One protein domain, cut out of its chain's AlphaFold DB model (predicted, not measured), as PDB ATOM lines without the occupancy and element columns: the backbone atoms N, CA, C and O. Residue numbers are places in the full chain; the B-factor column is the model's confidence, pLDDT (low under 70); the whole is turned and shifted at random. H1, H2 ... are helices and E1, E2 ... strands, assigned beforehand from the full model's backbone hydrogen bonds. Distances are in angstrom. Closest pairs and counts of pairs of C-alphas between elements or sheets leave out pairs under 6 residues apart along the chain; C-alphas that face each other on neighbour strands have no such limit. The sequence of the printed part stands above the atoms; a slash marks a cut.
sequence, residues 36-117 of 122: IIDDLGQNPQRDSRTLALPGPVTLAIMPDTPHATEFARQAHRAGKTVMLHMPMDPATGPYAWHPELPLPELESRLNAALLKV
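This is residues 36 to 117 of the 122 residues of an uncharacterized protein of Pseudomonas syringae Cit 7 (UniProt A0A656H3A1). A small sheet of three parallel strands has H1 and H2 over one face, running along its strands; beyond E3 a long link, residues 85 to 102, leads away from the sheet, and H3 comes back toward it, its residues 110 to 116 ending near E3. The sheet with H1 and H2 makes one end of an elongated shape, and the link with the first part of H3 makes the other. The printed part has 82 residues, with three named helices and three named strands in the order E1 H1 E2 H2 E3 H3; the sheet's order is E1 E2 E3, and the class is mixed, helices and strands. The whole is compact, with a radius of gyration of the C-alphas of 13.1 A, and the C-alphas span 41 by 19 by 19 A.

E1 is residues 36 to 40, 10.7 A long, beginning at C-alpha 36 (7.377, -16.218, -45.328). H1 is residues 44 to 51, 9.9 A. E2 is residues 57 to 61, 12.6 A. H2 is residues 68 to 77, 14.3 A, with C-alpha 68 at (-1.584, -25.336, -35.581). E3 is residues 82 to 84, 7.0 A. H3 is residues 103 to 116, 20.2 A, ending at C-alpha 116 (1.626, -30.749, -34.805).

E1 and E2 are parallel at 30 degrees, with N 37 and O 58 within hydrogen-bond range at 3.0 A. E2 and E3 are parallel at 36 degrees, with N 61 and O 83 at 2.9 A. E1, H1, E2 and E2, H2, E3 are strand-helix-strand units, two parallel neighbour strands with a helix between, each with a right-handed crossover. The domain has two layers, helices on one face of a sheet, with H1, H2 and H3 on the sheet. H1 has a height over the sheet of 9.9 A and lies over E1 and, only just, over E2, with 3 of its 8 C-alphas there. H2, on the same face, lies over E2 at a height of 9.2 A; on the local plane it stands at 14 degrees to E2. H1 and H2 are close but not clearly touching, the C-alphas of Leu 51 and Ala 75 being closest at 6.4 A. H2 and H3 are also close but not clearly touching, at a steep tilt of 60 degrees; their closest C-alphas, of Thr 69 and Lys 116, are 5.3 A apart. The closest C-alphas of E3 and H3, of Leu 84 and Leu 114, are 6.8 A apart. H1 and H3 are apart. Every O i to N i+4 pair is within hydrogen-bond range in H2 and H3; in H1, 2 of 4 are.

The C-alphas farthest apart, of Pro 54 and Pro 102, are 41.4 A apart. The printed part has no cut. The link from E3 to H3 is long, 18 residues. The mean pLDDT of the printed part is 97.5, and no printed residue is under 70.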
ATOM      1  N   ILE A  36       7.753 -15.376 -46.464       98.19
ATOM      2  CA  ILE A  36       7.377 -16.218 -45.328       98.19
ATOM      3  C   ILE A  36       6.679 -15.318 -44.306       98.19
ATOM      4  O   ILE A  36       7.122 -14.188 -44.085       98.19
ATOM      5  N   ILE A  37       5.571 -15.788 -43.736       98.44
ATOM      6  CA  ILE A  37       4.859 -15.099 -42.653       98.44
ATOM      7  C   ILE A  37       4.785 -16.037 -41.449       98.44
ATOM      8  O   ILE A  37       4.207 -17.122 -41.554       98.44
ATOM      9  N   ASP A  38       5.356 -15.578 -40.338       98.06
ATOM     10  CA  ASP A  38       5.528 -16.327 -39.091       98.06
ATOM     11  C   ASP A  38       4.361 -16.130 -38.105       98.06
ATOM     12  O   ASP A  38       3.392 -15.412 -38.376       98.06
ATOM     13  N   ASP A  39       4.460 -16.795 -36.951       97.44
ATOM     14  CA  ASP A  39       3.539 -16.714 -35.809       97.44
ATOM     15  C   ASP A  39       2.080 -17.102 -36.097       97.44
ATOM     16  O   ASP A  39       1.141 -16.630 -35.435       97.44
ATOM     17  N   LEU A  40       1.860 -17.979 -37.078       98.62
ATOM     18  CA  LEU A  40       0.525 -18.446 -37.453       98.62
ATOM     19  C   LEU A  40       0.052 -19.619 -36.584       98.62
ATOM     20  O   LEU A  40       0.842 -20.359 -35.995       98.62
ATOM     21  N   GLY A  41      -1.270 -19.801 -36.536       98.12
ATOM     22  CA  GLY A  41      -1.954 -20.856 -35.787       98.12
ATOM     23  C   GLY A  41      -2.627 -20.366 -34.499       98.12
ATOM     24  O   GLY A  41      -3.392 -21.116 -33.891       98.12
ATOM     25  N   GLN A  42      -2.401 -19.110 -34.091       97.62
ATOM     26  CA  GLN A  42      -2.991 -18.554 -32.868       97.62
ATOM     27  C   GLN A  42      -4.413 -18.022 -33.048       97.62
ATOM     28  O   GLN A  42      -5.257 -18.226 -32.180       97.62
ATOM     29  N   ASN A  43      -4.691 -17.297 -34.136       97.88
ATOM     30  CA  ASN A  43      -5.946 -16.558 -34.280       97.88
ATOM     31  C   ASN A  43      -6.570 -16.825 -35.656       97.88
ATOM     32  O   ASN A  43      -6.106 -16.262 -36.649       97.88
ATOM     33  N   PRO A  44      -7.677 -17.586 -35.734       96.31
ATOM     34  CA  PRO A  44      -8.287 -17.946 -37.012       96.31
ATOM     35  C   PRO A  44      -8.696 -16.753 -37.885       96.31
ATOM     36  O   PRO A  44      -8.601 -16.835 -39.104       96.31
ATOM     37  N   GLN A  45      -9.139 -15.635 -37.297       97.25
ATOM     38  CA  GLN A  45      -9.580 -14.458 -38.063       97.25
ATOM     39  C   GLN A  45      -8.405 -13.663 -38.639       97.25
ATOM     40  O   GLN A  45      -8.528 -13.043 -39.697       97.25
ATOM     41  N   ARG A  46      -7.277 -13.622 -37.924       97.56
ATOM     42  CA  ARG A  46      -6.034 -13.013 -38.406       97.56
ATOM     43  C   ARG A  46      -5.382 -13.902 -39.452       97.56
ATOM     44  O   ARG A  46      -5.073 -13.429 -40.541       97.56
ATOM     45  N   ASP A  47      -5.232 -15.175 -39.126       98.25
ATOM     46  CA  ASP A  47      -4.459 -16.126 -39.913       98.25
ATOM     47  C   ASP A  47      -5.181 -16.477 -41.230       98.25
ATOM     48  O   ASP A  47      -4.529 -16.698 -42.252       98.25
ATOM     49  N   SER A  48      -6.522 -16.405 -41.274       97.44
ATOM     50  CA  SER A  48      -7.290 -16.551 -42.522       97.44
ATOM     51  C   SER A  48      -6.990 -15.459 -43.552       97.44
ATOM     52  O   SER A  48      -7.042 -15.723 -44.753       97.44
ATOM     53  N   ARG A  49      -6.618 -14.246 -43.117       98.06
ATOM     54  CA  ARG A  49      -6.202 -13.176 -44.039       98.06
ATOM     55  C   ARG A  49      -4.867 -13.501 -44.692       98.06
ATOM     56  O   ARG A  49      -4.715 -13.271 -45.887       98.06
ATOM     57  N   THR A  50      -3.936 -14.076 -43.931       97.69
ATOM     58  CA  THR A  50      -2.650 -14.555 -44.450       97.69
ATOM     59  C   THR A  50      -2.855 -15.700 -45.439       97.69
ATOM     60  O   THR A  50      -2.287 -15.688 -46.529       97.69
ATOM     61  N   LEU A  51      -3.731 -16.651 -45.101       98.19
ATOM     62  CA  LEU A  51      -4.104 -17.755 -45.983       98.19
ATOM     63  C   LEU A  51      -4.698 -17.266 -47.317       98.19
ATOM     64  O   LEU A  51      -4.407 -17.840 -48.367       98.19
ATOM     65  N   ALA A  52      -5.490 -16.190 -47.281       98.06
ATOM     66  CA  ALA A  52      -6.150 -15.603 -48.445       98.06
ATOM     67  C   ALA A  52      -5.240 -14.730 -49.332       98.06
ATOM     68  O   ALA A  52      -5.684 -14.294 -50.397       98.06
ATOM     69  N   LEU A  53      -3.988 -14.458 -48.935       98.12
ATOM     70  CA  LEU A  53      -3.067 -13.676 -49.765       98.12
ATOM     71  C   LEU A  53      -2.878 -14.337 -51.142       98.12
ATOM     72  O   LEU A  53      -2.732 -15.561 -51.217       98.12
ATOM     73  N   PRO A  54      -2.851 -13.573 -52.245       95.62
ATOM     74  CA  PRO A  54      -2.623 -14.141 -53.568       95.62
ATOM     75  C   PRO A  54      -1.176 -14.634 -53.726       95.62
ATOM     76  O   PRO A  54      -0.245 -14.082 -53.143       95.62
ATOM     77  N   GLY A  55      -0.977 -15.660 -54.557       93.00
ATOM     78  CA  GLY A  55       0.356 -16.155 -54.921       93.00
ATOM     79  C   GLY A  55       1.030 -17.074 -53.886       93.00
ATOM     80  O   GLY A  55       0.384 -17.530 -52.933       93.00
ATOM     81  N   PRO A  56       2.321 -17.401 -54.098       93.06
ATOM     82  CA  PRO A  56       3.066 -18.368 -53.293       93.06
ATOM     83  C   PRO A  56       3.650 -17.714 -52.031       93.06
ATOM     84  O   PRO A  56       4.808 -17.309 -52.000       93.06
ATOM     85  N   VAL A  57       2.826 -17.605 -50.989       97.56
ATOM     86  CA  VAL A  57       3.254 -17.182 -49.646       97.56
ATOM     87  C   VAL A  57       3.439 -18.423 -48.781       97.56
ATOM     88  O   VAL A  57       2.523 -19.244 -48.689       97.56
ATOM     89  N   THR A  58       4.606 -18.556 -48.159       98.56
ATOM     90  CA  THR A  58       4.890 -19.619 -47.191       98.56
ATOM     91  C   THR A  58       4.324 -19.233 -45.830       98.56
ATOM     92  O   THR A  58       4.510 -18.109 -45.363       98.56
ATOM     93  N   LEU A  59       3.625 -20.170 -45.196       98.75
ATOM     94  CA  LEU A  59       2.969 -19.981 -43.907       98.75
ATOM     95  C   LEU A  59       3.744 -20.754 -42.838       98.75
ATOM     96  O   LEU A  59       3.718 -21.988 -42.849       98.75
ATOM     97  N   ALA A  60       4.425 -20.041 -41.937       98.81
ATOM     98  CA  ALA A  60       5.156 -20.655 -40.837       98.81
ATOM     99  C   ALA A  60       4.289 -20.683 -39.569       98.81
ATOM    100  O   ALA A  60       3.779 -19.663 -39.103       98.81
ATOM    101  N   ILE A  61       4.057 -21.888 -39.053       98.81
ATOM    102  CA  ILE A  61       3.028 -22.169 -38.047       98.81
ATOM    103  C   ILE A  61       3.703 -22.638 -36.763       98.81
ATOM    104  O   ILE A  61       4.521 -23.558 -36.809       98.81
ATOM    105  N   MET A  62       3.336 -22.052 -35.617       98.38
ATOM    106  CA  MET A  62       3.866 -22.514 -34.331       98.38
ATOM    107  C   MET A  62       3.133 -23.782 -33.853       98.38
ATOM    108  O   MET A  62       1.896 -23.844 -33.906       98.38
ATOM    109  N   PRO A  63       3.860 -24.800 -33.357       98.38
ATOM    110  CA  PRO A  63       3.303 -26.103 -32.979       98.38
ATOM    111  C   PRO A  63       2.489 -26.084 -31.674       98.38
ATOM    112  O   PRO A  63       1.672 -26.980 -31.436       98.38
ATOM    113  N   ASP A  64       2.712 -25.084 -30.821       96.38
ATOM    114  CA  ASP A  64       2.055 -24.886 -29.524       96.38
ATOM    115  C   ASP A  64       0.733 -24.113 -29.611       96.38
ATOM    116  O   ASP A  64       0.015 -23.998 -28.617       96.38
ATOM    117  N   THR A  65       0.370 -23.624 -30.798       97.44
ATOM    118  CA  THR A  65      -0.872 -22.875 -30.977       97.44
ATOM    119  C   THR A  65      -2.119 -23.776 -30.963       97.44
ATOM    120  O   THR A  65      -2.064 -24.933 -31.403       97.44
ATOM    121  N   PRO A  66      -3.295 -23.259 -30.548       98.06
ATOM    122  CA  PRO A  66      -4.540 -24.030 -30.532       98.06
ATOM    123  C   PRO A  66      -4.990 -24.528 -31.910       98.06
ATOM    124  O   PRO A  66      -5.697 -25.534 -31.994       98.06
ATOM    125  N   HIS A  67      -4.598 -23.845 -32.993       98.56
ATOM    126  CA  HIS A  67      -5.062 -24.153 -34.347       98.56
ATOM    127  C   HIS A  67      -3.961 -24.661 -35.282       98.56
ATOM    128  O   HIS A  67      -4.255 -24.871 -36.458       98.56
ATOM    129  N   ALA A  68      -2.746 -24.926 -34.784       98.56
ATOM    130  CA  ALA A  68      -1.584 -25.336 -35.581       98.56
ATOM    131  C   ALA A  68      -1.920 -26.397 -36.642       98.56
ATOM    132  O   ALA A  68      -1.751 -26.190 -37.843       98.56
ATOM    133  N   THR A  69      -2.466 -27.528 -36.190       98.75
ATOM    134  CA  THR A  69      -2.703 -28.701 -37.036       98.75
ATOM    135  C   THR A  69      -3.775 -28.452 -38.087       98.75
ATOM    136  O   THR A  69      -3.622 -28.847 -39.242       98.75
ATOM    137  N   GLU A  70      -4.877 -27.810 -37.703       98.69
ATOM    138  CA  GLU A  70      -5.976 -27.555 -38.632       98.69
ATOM    139  C   GLU A  70      -5.610 -26.450 -39.627       98.69
ATOM    140  O   GLU A  70      -5.860 -26.595 -40.824       98.69
ATOM    141  N   PHE A  71      -4.931 -25.396 -39.170       98.75
ATOM    142  CA  PHE A  71      -4.451 -24.333 -40.042       98.75
ATOM    143  C   PHE A  71      -3.411 -24.848 -41.047       98.75
ATOM    144  O   PHE A  71      -3.512 -24.532 -42.230       98.75
ATOM    145  N   ALA A  72      -2.501 -25.739 -40.640       98.81
ATOM    146  CA  ALA A  72      -1.559 -26.397 -41.550       98.81
ATOM    147  C   ALA A  72      -2.270 -27.213 -42.647       98.81
ATOM    148  O   ALA A  72      -1.925 -27.129 -43.827       98.81
ATOM    149  N   ARG A  73      -3.336 -27.948 -42.299       98.81
ATOM    150  CA  ARG A  73      -4.168 -28.657 -43.291       98.81
ATOM    151  C   ARG A  73      -4.898 -27.700 -44.229       98.81
ATOM    152  O   ARG A  73      -5.089 -28.029 -45.398       98.81
ATOM    153  N   GLN A  74      -5.369 -26.555 -43.739       98.56
ATOM    154  CA  GLN A  74      -6.005 -25.534 -44.581       98.56
ATOM    155  C   GLN A  74      -4.996 -24.894 -45.538       98.56
ATOM    156  O   GLN A  74      -5.271 -24.821 -46.733       98.56
ATOM    157  N   ALA A  75      -3.818 -24.526 -45.036       98.50
ATOM    158  CA  ALA A  75      -2.704 -24.004 -45.816       98.50
ATOM    159  C   ALA A  75      -2.307 -24.954 -46.952       98.50
ATOM    160  O   ALA A  75      -2.291 -24.553 -48.117       98.50
ATOM    161  N   HIS A  76      -2.094 -26.232 -46.631       98.56
ATOM    162  CA  HIS A  76      -1.756 -27.246 -47.624       98.56
ATOM    163  C   HIS A  76      -2.863 -27.420 -48.679       98.56
ATOM    164  O   HIS A  76      -2.585 -27.392 -49.876       98.56
ATOM    165  N   ARG A  77      -4.136 -27.517 -48.257       98.38
ATOM    166  CA  ARG A  77      -5.291 -27.596 -49.178       98.38
ATOM    167  C   ARG A  77      -5.415 -26.369 -50.084       98.38
ATOM    168  O   ARG A  77      -5.861 -26.502 -51.217       98.38
ATOM    169  N   ALA A  78      -5.013 -25.195 -49.603       97.75
ATOM    170  CA  ALA A  78      -4.982 -23.956 -50.374       97.75
ATOM    171  C   ALA A  78      -3.749 -23.834 -51.295       97.75
ATOM    172  O   ALA A  78      -3.549 -22.786 -51.909       97.75
ATOM    173  N   GLY A  79      -2.909 -24.873 -51.383       97.62
ATOM    174  CA  GLY A  79      -1.703 -24.879 -52.213       97.62
ATOM    175  C   GLY A  79      -0.586 -23.976 -51.685       97.62
ATOM    176  O   GLY A  79       0.277 -23.561 -52.456       97.62
ATOM    177  N   LYS A  80      -0.608 -23.633 -50.391       98.06
ATOM    178  CA  LYS A  80       0.454 -22.862 -49.736       98.06
ATOM    179  C   LYS A  80       1.560 -23.790 -49.246       98.06
ATOM    180  O   LYS A  80       1.291 -24.912 -48.816       98.06
ATOM    181  N   THR A  81       2.794 -23.293 -49.253       98.62
ATOM    182  CA  THR A  81       3.903 -23.953 -48.558       98.62
ATOM    183  C   THR A  81       3.702 -23.800 -47.056       98.62
ATOM    184  O   THR A  81       3.449 -22.694 -46.576       98.62
ATOM    185  N   VAL A  82       3.821 -24.902 -46.323       98.81
ATOM    186  CA  VAL A  82       3.765 -24.925 -44.859       98.81
ATOM    187  C   VAL A  82       5.183 -25.063 -44.322       98.81
ATOM    188  O   VAL A  82       5.950 -25.882 -44.827       98.81
ATOM    189  N   MET A  83       5.518 -24.274 -43.307       98.75
ATOM    190  CA  MET A  83       6.797 -24.320 -42.601       98.75
ATOM    191  C   MET A  83       6.545 -24.448 -41.094       98.75
ATOM    192  O   MET A  83       5.556 -23.912 -40.580       98.75
ATOM    193  N   LEU A  84       7.410 -25.159 -40.377       98.69
ATOM    194  CA  LEU A  84       7.368 -25.188 -38.918       98.69
ATOM    195  C   LEU A  84       8.037 -23.923 -38.357       98.69
ATOM    196  O   LEU A  84       9.234 -23.718 -38.539       98.69
ATOM    197  N   HIS A  85       7.288 -23.094 -37.623       98.50
ATOM    198  CA  HIS A  85       7.882 -22.022 -36.820       98.50
ATOM    199  C   HIS A  85       8.251 -22.586 -35.443       98.50
ATOM    200  O   HIS A  85       7.423 -22.642 -34.532       98.50
ATOM    201  N   MET A  86       9.471 -23.114 -35.325       97.81
ATOM    202  CA  MET A  86       9.941 -23.773 -34.106       97.81
ATOM    203  C   MET A  86      10.183 -22.743 -32.988       97.81
ATOM    204  O   MET A  86      10.958 -21.809 -33.202       97.81
ATOM    205  N   PRO A  87       9.592 -22.903 -31.789       97.31
ATOM    206  CA  PRO A  87       9.915 -22.043 -30.659       97.31
ATOM    207  C   PRO A  87      11.340 -22.340 -30.184       97.31
ATOM    208  O   PRO A  87      11.663 -23.477 -29.841       97.31
ATOM    209  N   MET A  88      12.190 -21.319 -30.150       96.19
ATOM    210  CA  MET A  88      13.578 -21.399 -29.681       96.19
ATOM    211  C   MET A  88      13.790 -20.469 -28.481       96.19
ATOM    212  O   MET A  88      12.940 -19.626 -28.198       96.19
ATOM    213  N   ASP A  89      14.906 -20.622 -27.770       94.12
ATOM    214  CA  ASP A  89      15.282 -19.785 -26.622       94.12
ATOM    215  C   ASP A  89      15.041 -18.274 -26.878       94.12
ATOM    216  O   ASP A  89      15.434 -17.773 -27.937       94.12
ATOM    217  N   PRO A  90      14.369 -17.527 -25.972       95.44
ATOM    218  CA  PRO A  90      13.958 -17.870 -24.604       95.44
ATOM    219  C   PRO A  90      12.533 -18.438 -24.480       95.44
ATOM    220  O   PRO A  90      11.910 -18.322 -23.420       95.44
ATOM    221  N   ALA A  91      11.968 -18.999 -25.554       94.38
ATOM    222  CA  ALA A  91      10.639 -19.602 -25.503       94.38
ATOM    223  C   ALA A  91      10.567 -20.719 -24.453       94.38
ATOM    224  O   ALA A  91      11.562 -21.340 -24.100       94.38
ATOM    225  N   THR A  92       9.365 -20.995 -23.960       93.69
ATOM    226  CA  THR A  92       9.127 -22.064 -22.981       93.69
ATOM    227  C   THR A  92       8.075 -23.033 -23.507       93.69
ATOM    228  O   THR A  92       7.447 -22.792 -24.535       93.69
ATOM    229  N   GLY A  93       7.875 -24.146 -22.804       93.69
ATOM    230  CA  GLY A  93       6.870 -25.140 -23.163       93.69
ATOM    231  C   GLY A  93       7.447 -26.370 -23.870       93.69
ATOM    232  O   GLY A  93       8.663 -26.538 -23.963       93.69
ATOM    233  N   PRO A  94       6.570 -27.276 -24.331       94.00
ATOM    234  CA  PRO A  94       6.955 -28.644 -24.686       94.00
ATOM    235  C   PRO A  94       7.820 -28.750 -25.948       94.00
ATOM    236  O   PRO A  94       8.524 -29.741 -26.109       94.00
ATOM    237  N   TYR A  95       7.786 -27.745 -26.827       96.62
ATOM    238  CA  TYR A  95       8.575 -27.731 -28.063       96.62
ATOM    239  C   TYR A  95       9.776 -26.785 -27.994       96.62
ATOM    240  O   TYR A  95      10.527 -26.730 -28.956       96.62
ATOM    241  N   ALA A  96       9.964 -26.037 -26.899       96.31
ATOM    242  CA  ALA A  96      11.004 -25.016 -26.827       96.31
ATOM    243  C   ALA A  96      12.399 -25.613 -27.063       96.31
ATOM    244  O   ALA A  96      12.789 -26.596 -26.424       96.31
ATOM    245  N   TRP A  97      13.131 -25.032 -28.004       95.88
ATOM    246  CA  TRP A  97      14.451 -25.478 -28.425       95.88
ATOM    247  C   TRP A  97      15.523 -24.629 -27.737       95.88
ATOM    248  O   TRP A  97      15.637 -23.435 -28.010       95.88
ATOM    249  N   HIS A  98      16.304 -25.240 -26.843       96.19
ATOM    250  CA  HIS A  98      17.369 -24.564 -26.095       96.19
ATOM    251  C   HIS A  98      18.722 -25.221 -26.374       96.19
ATOM    252  O   HIS A  98      18.796 -26.453 -26.359       96.19
ATOM    253  N   PRO A  99      19.795 -24.444 -26.592       93.75
ATOM    254  CA  PRO A  99      21.103 -24.987 -26.958       93.75
ATOM    255  C   PRO A  99      21.723 -25.902 -25.886       93.75
ATOM    256  O   PRO A  99      22.590 -26.711 -26.211       93.75
ATOM    257  N   GLU A 100      21.286 -25.816 -24.628       95.56
ATOM    258  CA  GLU A 100      21.773 -26.637 -23.512       95.56
ATOM    259  C   GLU A 100      21.158 -28.044 -23.470       95.56
ATOM    260  O   GLU A 100      21.651 -28.910 -22.739       95.56
ATOM    261  N   LEU A 101      20.071 -28.292 -24.211       95.69
ATOM    262  CA  LEU A 101      19.437 -29.607 -24.219       95.69
ATOM    263  C   LEU A 101      20.308 -30.624 -24.977       95.69
ATOM    264  O   LEU A 101      20.880 -30.304 -26.021       95.69
ATOM    265  N   PRO A 102      20.368 -31.885 -24.515       97.62
ATOM    266  CA  PRO A 102      21.023 -32.950 -25.264       97.62
ATOM    267  C   PRO A 102      20.415 -33.128 -26.665       97.62
ATOM    268  O   PRO A 102      19.197 -33.060 -26.825       97.62
ATOM    269  N   LEU A 103      21.241 -33.457 -27.667       97.38
ATOM    270  CA  LEU A 103      20.789 -33.688 -29.051       97.38
ATOM    271  C   LEU A 103      19.566 -34.624 -29.180       97.38
ATOM    272  O   LEU A 103      18.661 -34.275 -29.935       97.38
ATOM    273  N   PRO A 104      19.459 -35.751 -28.443       98.19
ATOM    274  CA  PRO A 104      18.271 -36.606 -28.524       98.19
ATOM    275  C   PRO A 104      16.978 -35.913 -28.069       98.19
ATOM    276  O   PRO A 104      15.905 -36.175 -28.609       98.19
ATOM    277  N   GLU A 105      17.066 -35.015 -27.088       97.38
ATOM    278  CA  GLU A 105      15.920 -34.235 -26.615       97.38
ATOM    279  C   GLU A 105      15.531 -33.168 -27.648       97.38
ATOM    280  O   GLU A 105      14.350 -32.993 -27.941       97.38
ATOM    281  N   LEU A 106      16.520 -32.506 -28.262       97.44
ATOM    282  CA  LEU A 106      16.305 -31.566 -29.366       97.44
ATOM    283  C   LEU A 106      15.595 -32.236 -30.553       97.44
ATOM    284  O   LEU A 106      14.641 -31.675 -31.092       97.44
ATOM    285  N   GLU A 107      16.028 -33.439 -30.934       97.75
ATOM    286  CA  GLU A 107      15.416 -34.232 -32.006       97.75
ATOM    287  C   GLU A 107      13.990 -34.676 -31.643       97.75
ATOM    288  O   GLU A 107      13.069 -34.533 -32.450       97.75
ATOM    289  N   SER A 108      13.780 -35.156 -30.414       98.12
ATOM    290  CA  SER A 108      12.456 -35.538 -29.912       98.12
ATOM    291  C   SER A 108      11.462 -34.372 -29.979       98.12
ATOM    292  O   SER A 108      10.352 -34.527 -30.501       98.12
ATOM    293  N   ARG A 109      11.872 -33.175 -29.535       97.94
ATOM    294  CA  ARG A 109      11.034 -31.964 -29.584       97.94
ATOM    295  C   ARG A 109      10.716 -31.532 -31.007       97.94
ATOM    296  O   ARG A 109       9.562 -31.209 -31.289       97.94
ATOM    297  N   LEU A 110      11.703 -31.563 -31.904       97.69
ATOM    298  CA  LEU A 110      11.497 -31.258 -33.320       97.69
ATOM    299  C   LEU A 110      10.487 -32.223 -33.952       97.69
ATOM    300  O   LEU A 110       9.527 -31.788 -34.587       97.69
ATOM    301  N   ASN A 111      10.654 -33.527 -33.730       98.12
ATOM    302  CA  ASN A 111       9.738 -34.542 -34.250       98.12
ATOM    303  C   ASN A 111       8.314 -34.347 -33.709       98.12
ATOM    304  O   ASN A 111       7.345 -34.403 -34.469       98.12
ATOM    305  N   ALA A 112       8.169 -34.051 -32.414       98.31
ATOM    306  CA  ALA A 112       6.872 -33.748 -31.814       98.31
ATOM    307  C   ALA A 112       6.228 -32.482 -32.413       98.31
ATOM    308  O   ALA A 112       5.023 -32.465 -32.670       98.31
ATOM    309  N   ALA A 113       7.019 -31.442 -32.683       98.44
ATOM    310  CA  ALA A 113       6.554 -30.211 -33.313       98.44
ATOM    311  C   ALA A 113       6.100 -30.434 -34.769       98.44
ATOM    312  O   ALA A 113       5.023 -29.973 -35.157       98.44
ATOM    313  N   LEU A 114       6.853 -31.212 -35.553       98.56
ATOM    314  CA  LEU A 114       6.491 -31.579 -36.929       98.56
ATOM    315  C   LEU A 114       5.166 -32.356 -36.995       98.56
ATOM    316  O   LEU A 114       4.361 -32.130 -37.897       98.56
ATOM    317  N   LEU A 115       4.873 -33.212 -36.010       98.38
ATOM    318  CA  LEU A 115       3.573 -33.894 -35.925       98.38
ATOM    319  C   LEU A 115       2.404 -32.921 -35.699       98.38
ATOM    320  O   LEU A 115       1.280 -33.191 -36.134       98.38
ATOM    321  N   LYS A 116       2.645 -31.787 -35.031       98.44
ATOM    322  CA  LYS A 116       1.626 -30.749 -34.805       98.44
ATOM    323  C   LYS A 116       1.395 -29.875 -36.029       98.44
ATOM    324  O   LYS A 116       0.280 -29.368 -36.177       98.44
ATOM    325  N   VAL A 117       2.393 -29.745 -36.902       98.81
ATOM    326  CA  VAL A 117       2.348 -28.954 -38.138       98.81
ATOM    327  C   VAL A 117       2.482 -29.889 -39.354       98.81
ATOM    328  O   VAL A 117       3.538 -29.957 -39.983       98.81
TER     329      VAL A 117